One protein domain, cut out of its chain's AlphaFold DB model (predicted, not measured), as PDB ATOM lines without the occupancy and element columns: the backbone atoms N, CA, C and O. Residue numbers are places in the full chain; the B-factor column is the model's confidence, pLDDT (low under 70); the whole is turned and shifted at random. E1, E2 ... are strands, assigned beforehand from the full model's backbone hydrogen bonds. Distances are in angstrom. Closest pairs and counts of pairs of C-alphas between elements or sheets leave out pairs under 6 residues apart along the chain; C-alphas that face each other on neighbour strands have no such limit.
ATOM      1  N   LYS A  33      64.958  79.842  77.368       54.28
ATOM      2  CA  LYS A  33      66.199  80.627  77.432       54.28
ATOM      3  C   LYS A  33      66.747  80.594  78.863       54.28
ATOM      4  O   LYS A  33      66.277  81.333  79.723       54.28
ATOM      5  N   LYS A  34      67.744  79.742  79.134       50.53
ATOM      6  CA  LYS A  34      68.481  79.726  80.415       50.53
ATOM      7  C   LYS A  34      69.563  80.813  80.398       50.53
ATOM      8  O   LYS A  34      70.456  80.764  79.559       50.53
ATOM      9  N   LEU A  35      69.493  81.774  81.321       44.50
ATOM     10  CA  LEU A  35      70.543  82.771  81.556       44.50
ATOM     11  C   LEU A  35      71.400  82.318  82.747       44.50
ATOM     12  O   LEU A  35      70.887  82.180  83.854       44.50
ATOM     13  N   ILE A  36      72.692  82.076  82.524       47.62
ATOM     14  CA  ILE A  36      73.649  81.701  83.574       47.62
ATOM     15  C   ILE A  36      74.583  82.890  83.803       47.62
ATOM     16  O   ILE A  36      75.352  83.244  82.912       47.62
ATOM     17  N   ILE A  37      74.514  83.510  84.984       49.69
ATOM     18  CA  ILE A  37      75.404  84.609  85.380       49.69
ATOM     19  C   ILE A  37      76.424  84.050  86.368       49.69
ATOM     20  O   ILE A  37      76.140  83.891  87.552       49.69
ATOM     21  N   ASN A  38      77.619  83.757  85.867       43.19
ATOM     22  CA  ASN A  38      78.747  83.362  86.696       43.19
ATOM     23  C   ASN A  38      79.655  84.583  86.868       43.19
ATOM     24  O   ASN A  38      80.189  85.057  85.872       43.19
ATOM     25  N   ASP A  39      79.867  85.022  88.113       51.44
ATOM     26  CA  ASP A  39      80.924  85.974  88.502       51.44
ATOM     27  C   ASP A  39      80.700  87.435  88.029       51.44
ATOM     28  O   ASP A  39      80.912  87.773  86.868       51.44
ATOM     29  N   LEU A  40      80.283  88.328  88.943       57.16
ATOM     30  CA  LEU A  40      80.065  89.759  88.644       57.16
ATOM     31  C   LEU A  40      81.372  90.543  88.433       57.16
ATOM     32  O   LEU A  40      81.336  91.647  87.888       57.16
ATOM     33  N   ASP A  41      82.514  89.980  88.838       59.69
ATOM     34  CA  ASP A  41      83.830  90.613  88.693       59.69
ATOM     35  C   ASP A  41      84.453  90.361  87.308       59.69
ATOM     36  O   ASP A  41      85.494  90.926  86.961       59.69
ATOM     37  N   LYS A  42      83.807  89.531  86.482       64.44
ATOM     38  CA  LYS A  42      84.155  89.317  85.075       64.44
ATOM     39  C   LYS A  42      83.045  89.871  84.197       64.44
ATOM     40  O   LYS A  42      81.878  89.859  84.573       64.44
ATOM     41  N   SER A  43      83.412  90.364  83.010       55.56
ATOM     42  CA  SER A  43      82.424  90.796  82.015       55.56
ATOM     43  C   SER A  43      81.383  89.684  81.852       55.56
ATOM     44  O   SER A  43      81.799  88.556  81.575       55.56
ATOM     45  N   PRO A  44      80.077  89.955  82.042       63.97
ATOM     46  CA  PRO A  44      79.050  88.928  82.007       63.97
ATOM     47  C   PRO A  44      78.989  88.351  80.598       63.97
ATOM     48  O   PRO A  44      78.404  88.925  79.681       63.97
ATOM     49  N   VAL A  45      79.642  87.210  80.419       65.44
ATOM     50  CA  VAL A  45      79.506  86.394  79.226       65.44
ATOM     51  C   VAL A  45      78.260  85.559  79.445       65.44
ATOM     52  O   VAL A  45      78.276  84.621  80.240       65.44
ATOM     53  N   SER A  46      77.169  85.906  78.768       82.38
ATOM     54  CA  SER A  46      75.993  85.041  78.771       82.38
ATOM     55  C   SER A  46      76.113  84.015  77.664       82.38
ATOM     56  O   SER A  46      76.533  84.313  76.547       82.38
ATOM     57  N   GLN A  47      75.757  82.783  77.994       87.50
ATOM     58  CA  GLN A  47      75.630  81.706  77.028       87.50
ATOM     59  C   GLN A  47      74.145  81.433  76.821       87.50
ATOM     60  O   GLN A  47      73.382  81.405  77.785       87.50
ATOM     61  N   VAL A  48      73.739  81.243  75.573       88.00
ATOM     62  CA  VAL A  48      72.366  80.887  75.203       88.00
ATOM     63  C   VAL A  48      72.396  79.640  74.332       88.00
ATOM     64  O   VAL A  48      73.307  79.456  73.527       88.00
ATOM     65  N   PHE A  49      71.408  78.766  74.498       89.69
ATOM     66  CA  PHE A  49      71.239  77.604  73.630       89.69
ATOM     67  C   PHE A  49      70.377  78.003  72.432       89.69
ATOM     68  O   PHE A  49      69.223  78.387  72.602       89.69
ATOM     69  N   VAL A  50      70.933  77.926  71.223       90.19
ATOM     70  CA  VAL A  50      70.223  78.211  69.967       90.19
ATOM     71  C   VAL A  50      70.470  77.038  69.028       90.19
ATOM     72  O   VAL A  50      71.615  76.670  68.792       90.19
ATOM     73  N   ASN A  51      69.408  76.417  68.509       92.81
ATOM     74  CA  ASN A  51      69.500  75.260  67.604       92.81
ATOM     75  C   ASN A  51      70.324  74.079  68.157       92.81
ATOM     76  O   ASN A  51      71.025  73.410  67.404       92.81
ATOM     77  N   LYS A  52      70.228  73.801  69.464       92.25
ATOM     78  CA  LYS A  52      71.021  72.767  70.167       92.25
ATOM     79  C   LYS A  52      72.531  73.053  70.237       92.25
ATOM     80  O   LYS A  52      73.284  72.177  70.653       92.25
ATOM     81  N   GLU A  53      72.966  74.265  69.905       90.50
ATOM     82  CA  GLU A  53      74.347  74.712  70.076       90.50
ATOM     83  C   GLU A  53      74.435  75.806  71.145       90.50
ATOM     84  O   GLU A  53      73.589  76.701  71.234       90.50
ATOM     85  N   LEU A  54      75.477  75.728  71.973       92.31
ATOM     86  CA  LEU A  54      75.779  76.731  72.987       92.31
ATOM     87  C   LEU A  54      76.467  77.922  72.311       92.31
ATOM     88  O   LEU A  54      77.622  77.824  71.899       92.31
ATOM     89  N   GLN A  55      75.767  79.047  72.203       95.31
ATOM     90  CA  GLN A  55      76.306  80.277  71.633       95.31
ATOM     91  C   GLN A  55      76.690  81.260  72.733       95.31
ATOM     92  O   GLN A  55      75.942  81.500  73.683       95.31
ATOM     93  N   GLN A  56      77.874  81.845  72.588       91.88
ATOM     94  CA  GLN A  56      78.361  82.900  73.462       91.88
ATOM     95  C   GLN A  56      77.810  84.244  72.975       91.88
ATOM     96  O   GLN A  56      78.050  84.638  71.835       91.88
ATOM     97  N   VAL A  57      77.071  84.944  73.834       89.62
ATOM     98  CA  VAL A  57      76.563  86.289  73.558       89.62
ATOM     99  C   VAL A  57      77.429  87.274  74.322       89.62
ATOM    100  O   VAL A  57      77.415  87.334  75.553       89.62
ATOM    101  N   GLU A  58      78.206  88.044  73.573       84.62
ATOM    102  CA  GLU A  58      78.857  89.236  74.097       84.62
ATOM    103  C   GLU A  58      77.843  90.378  74.059       84.62
ATOM    104  O   GLU A  58      77.324  90.730  72.999       84.62
ATOM    105  N   TYR A  59      77.534  90.956  75.218       81.31
ATOM    106  CA  TYR A  59      76.749  92.181  75.245       81.31
ATOM    107  C   TYR A  59      77.646  93.352  74.875       81.31
ATOM    108  O   TYR A  59      78.651  93.615  75.539       81.31
ATOM    109  N   GLU A  60      77.249  94.104  73.854       78.06
ATOM    110  CA  GLU A  60      77.756  95.460  73.717       78.06
ATOM    111  C   GLU A  60      77.320  96.258  74.953       78.06
ATOM    112  O   GLU A  60      76.151  96.232  75.334       78.06
ATOM    113  N   VAL A  61      78.311  96.885  75.598       76.44
ATOM    114  CA  VAL A  61      78.261  97.716  76.813       76.44
ATOM    115  C   VAL A  61      76.837  97.998  77.302       76.44
ATOM    116  O   VAL A  61      76.210  98.981  76.901       76.44
ATOM    117  N   LEU A  62      76.323  97.139  78.190       79.06
ATOM    118  CA  LEU A  62      75.032  97.392  78.822       79.06
ATOM    119  C   LEU A  62      75.105  98.725  79.581       79.06
ATOM    120  O   LEU A  62      76.094  98.979  80.281       79.06
ATOM    121  N   PRO A  63      74.083  99.589  79.464       75.69
ATOM    122  CA  PRO A  63      74.063 100.843  80.194       75.69
ATOM    123  C   PRO A  63      74.128 100.549  81.693       75.69
ATOM    124  O   PRO A  63      73.245  99.906  82.256       75.69
ATOM    125  N   THR A  64      75.189 101.021  82.347       81.12
ATOM    126  CA  THR A  64      75.351 100.875  83.794       81.12
ATOM    127  C   THR A  64      74.223 101.624  84.503       81.12
ATOM    128  O   THR A  64      73.969 102.799  84.216       81.12
ATOM    129  N   ILE A  65      73.533 100.938  85.415       85.44
ATOM    130  CA  ILE A  65      72.486 101.520  86.259       85.44
ATOM    131  C   ILE A  65      73.121 101.906  87.588       85.44
ATOM    132  O   ILE A  65      73.701 101.060  88.269       85.44
ATOM    133  N   TYR A  66      73.001 103.175  87.985       90.06
ATOM    134  CA  TYR A  66      73.412 103.599  89.319       90.06
ATOM    135  C   TYR A  66      72.212 103.565  90.274       90.06
ATOM    136  O   TYR A  66      71.388 104.480  90.297       90.06
ATOM    137  N   PHE A  67      72.112 102.495  91.069       83.00
ATOM    138  CA  PHE A  67      70.930 102.183  91.885       83.00
ATOM    139  C   PHE A  67      70.473 103.301  92.824       83.00
ATOM    140  O   PHE A  67      69.278 103.490  92.996       83.00
ATOM    141  N   SER A  68      71.380 104.094  93.400       85.44
ATOM    142  CA  SER A  68      70.973 105.139  94.349       85.44
ATOM    143  C   SER A  68      70.315 106.357  93.698       85.44
ATOM    144  O   SER A  68      69.829 107.230  94.408       85.44
ATOM    145  N   CYS A  69      70.348 106.460  92.369       92.81
ATOM    146  CA  CYS A  69      69.697 107.542  91.633       92.81
ATOM    147  C   CYS A  69      68.632 107.061  90.645       92.81
ATOM    148  O   CYS A  69      68.002 107.903  90.007       92.81
ATOM    149  N   GLU A  70      68.496 105.739  90.481       86.75
ATOM    150  CA  GLU A  70      67.539 105.080  89.580       86.75
ATOM    151  C   GLU A  70      67.605 105.562  88.116       86.75
ATOM    152  O   GLU A  70      66.652 105.436  87.351       86.75
ATOM    153  N   LYS A  71      68.743 106.124  87.695       85.25
ATOM    154  CA  LYS A  71      68.964 106.629  86.336       85.25
ATOM    155  C   LYS A  71      70.010 105.782  85.611       85.25
ATOM    156  O   LYS A  71      71.022 105.377  86.182       85.25
ATOM    157  N   TYR A  72      69.761 105.556  84.326       90.19
ATOM    158  CA  TYR A  72      70.627 104.793  83.431       90.19
ATOM    159  C   TYR A  72      71.782 105.655  82.900       90.19
ATOM    160  O   TYR A  72      71.675 106.881  82.818       90.19
ATOM    161  N   GLY A  73      72.880 105.009  82.502       88.56
ATOM    162  CA  GLY A  73      73.892 105.609  81.628       88.56
ATOM    163  C   GLY A  73      74.961 106.455  82.318       88.56
ATOM    164  O   GLY A  73      75.616 107.249  81.647       88.56
ATOM    165  N   HIS A  74      75.157 106.318  83.631       84.50
ATOM    166  CA  HIS A  74      76.245 107.003  84.329       84.50
ATOM    167  C   HIS A  74      76.707 106.228  85.570       84.50
ATOM    168  O   HIS A  74      75.964 105.442  86.155       84.50
ATOM    169  N   THR A  75      77.958 106.451  85.967       87.94
ATOM    170  CA  THR A  75      78.544 105.890  87.188       87.94
ATOM    171  C   THR A  75      78.298 106.815  88.377       87.94
ATOM    172  O   THR A  75      77.929 107.978  88.211       87.94
ATOM    173  N   LYS A  76      78.561 106.325  89.593       88.00
ATOM    174  CA  LYS A  76      78.479 107.107  90.839       88.00
ATOM    175  C   LYS A  76      79.127 108.496  90.741       88.00
ATOM    176  O   LYS A  76      78.579 109.456  91.270       88.00
ATOM    177  N   GLU A  77      80.266 108.602  90.059       86.62
ATOM    178  CA  GLU A  77      81.036 109.848  89.918       86.62
ATOM    179  C   GLU A  77      80.414 110.845  88.931       86.62
ATOM    180  O   GLU A  77      80.635 112.047  89.041       86.62
ATOM    181  N   MET A  78      79.617 110.352  87.983       83.94
ATOM    182  CA  MET A  78      78.931 111.158  86.969       83.94
ATOM    183  C   MET A  78      77.454 111.389  87.309       83.94
ATOM    184  O   MET A  78      76.704 111.917  86.487       83.94
ATOM    185  N   CYS A  79      77.011 110.988  88.505       91.75
ATOM    186  CA  CYS A  79      75.634 111.195  88.918       91.75
ATOM    187  C   CYS A  79      75.388 112.682  89.198       91.75
ATOM    188  O   CYS A  79      76.043 113.248  90.071       91.75
ATOM    189  N   PRO A  80      74.421 113.329  88.517       85.56
ATOM    190  CA  PRO A  80      74.126 114.746  88.719       85.56
ATOM    191  C   PRO A  80      73.447 115.033  90.065       85.56
ATOM    192  O   PRO A  80      73.136 116.187  90.359       85.56
ATOM    193  N   LEU A  81      73.166 114.006  90.876       81.94
ATOM    194  CA  LEU A  81      72.634 114.227  92.210       81.94
ATOM    195  C   LEU A  81      73.690 114.923  93.074       81.94
ATOM    196  O   LEU A  81      74.845 114.489  93.101       81.94
ATOM    197  N   PRO A  82      73.306 115.985  93.805       61.00
ATOM    198  CA  PRO A  82      74.213 116.652  94.713       61.00
ATOM    199  C   PRO A  82      74.645 115.633  95.758       61.00
ATOM    200  O   PRO A  82      73.866 115.216  96.617       61.00
ATOM    201  N   THR A  83      75.905 115.216  95.669       63.91
ATOM    202  CA  THR A  83      76.547 114.513  96.770       63.91
ATOM    203  C   THR A  83      76.392 115.446  97.962       63.91
ATOM    204  O   THR A  83      76.838 116.591  97.899       63.91
TER     205      THR A  83
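This is residues 33 to 83 of the 302 residues of an uncharacterized protein of Gossypium davidsonii (UniProt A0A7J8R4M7). There is little regular structure here: a two-stranded hairpin, E1 and E2, forms one end of a rod, and from it a long stretch runs out to a small coiled end with no named element, residues 65 to 83. The stretch before the hairpin, residues 33 to 45, makes a loop. The printed part has 51 residues, no named helix and two antiparallel strands, E1 then E2, holding 10 residues; the class is all strand. It is extended, with a radius of gyration of the C-alphas of 15.2 A and spans of 50 by 18 by 15 A.

Find C-alpha 46 at (75.993, 85.041, 78.771), where E1, residues 46 to 50, begins and runs 12.5 A. E2, residues 53 to 57, runs 12.3 A and ends at C-alpha 57, (76.563, 86.289, 73.558).

Look at E1 and E2, a hairpin with a tight link and 144 degrees between directions. C-alphas 47 and 56 face each other at 4.6 A. N 48 and O 55, 2.9 A apart, and N 55 and O 48, 2.8 A, are within hydrogen-bond range. Farther on, residues 65 to 66 pair briefly with residues 71 to 72, antiparallel.

The C-alphas farthest apart, of Lys 52 and Pro 82, are 50.4 A apart. The printed part has no cut. Residues 33 to 45 and 82 to 83 have pLDDT under 70.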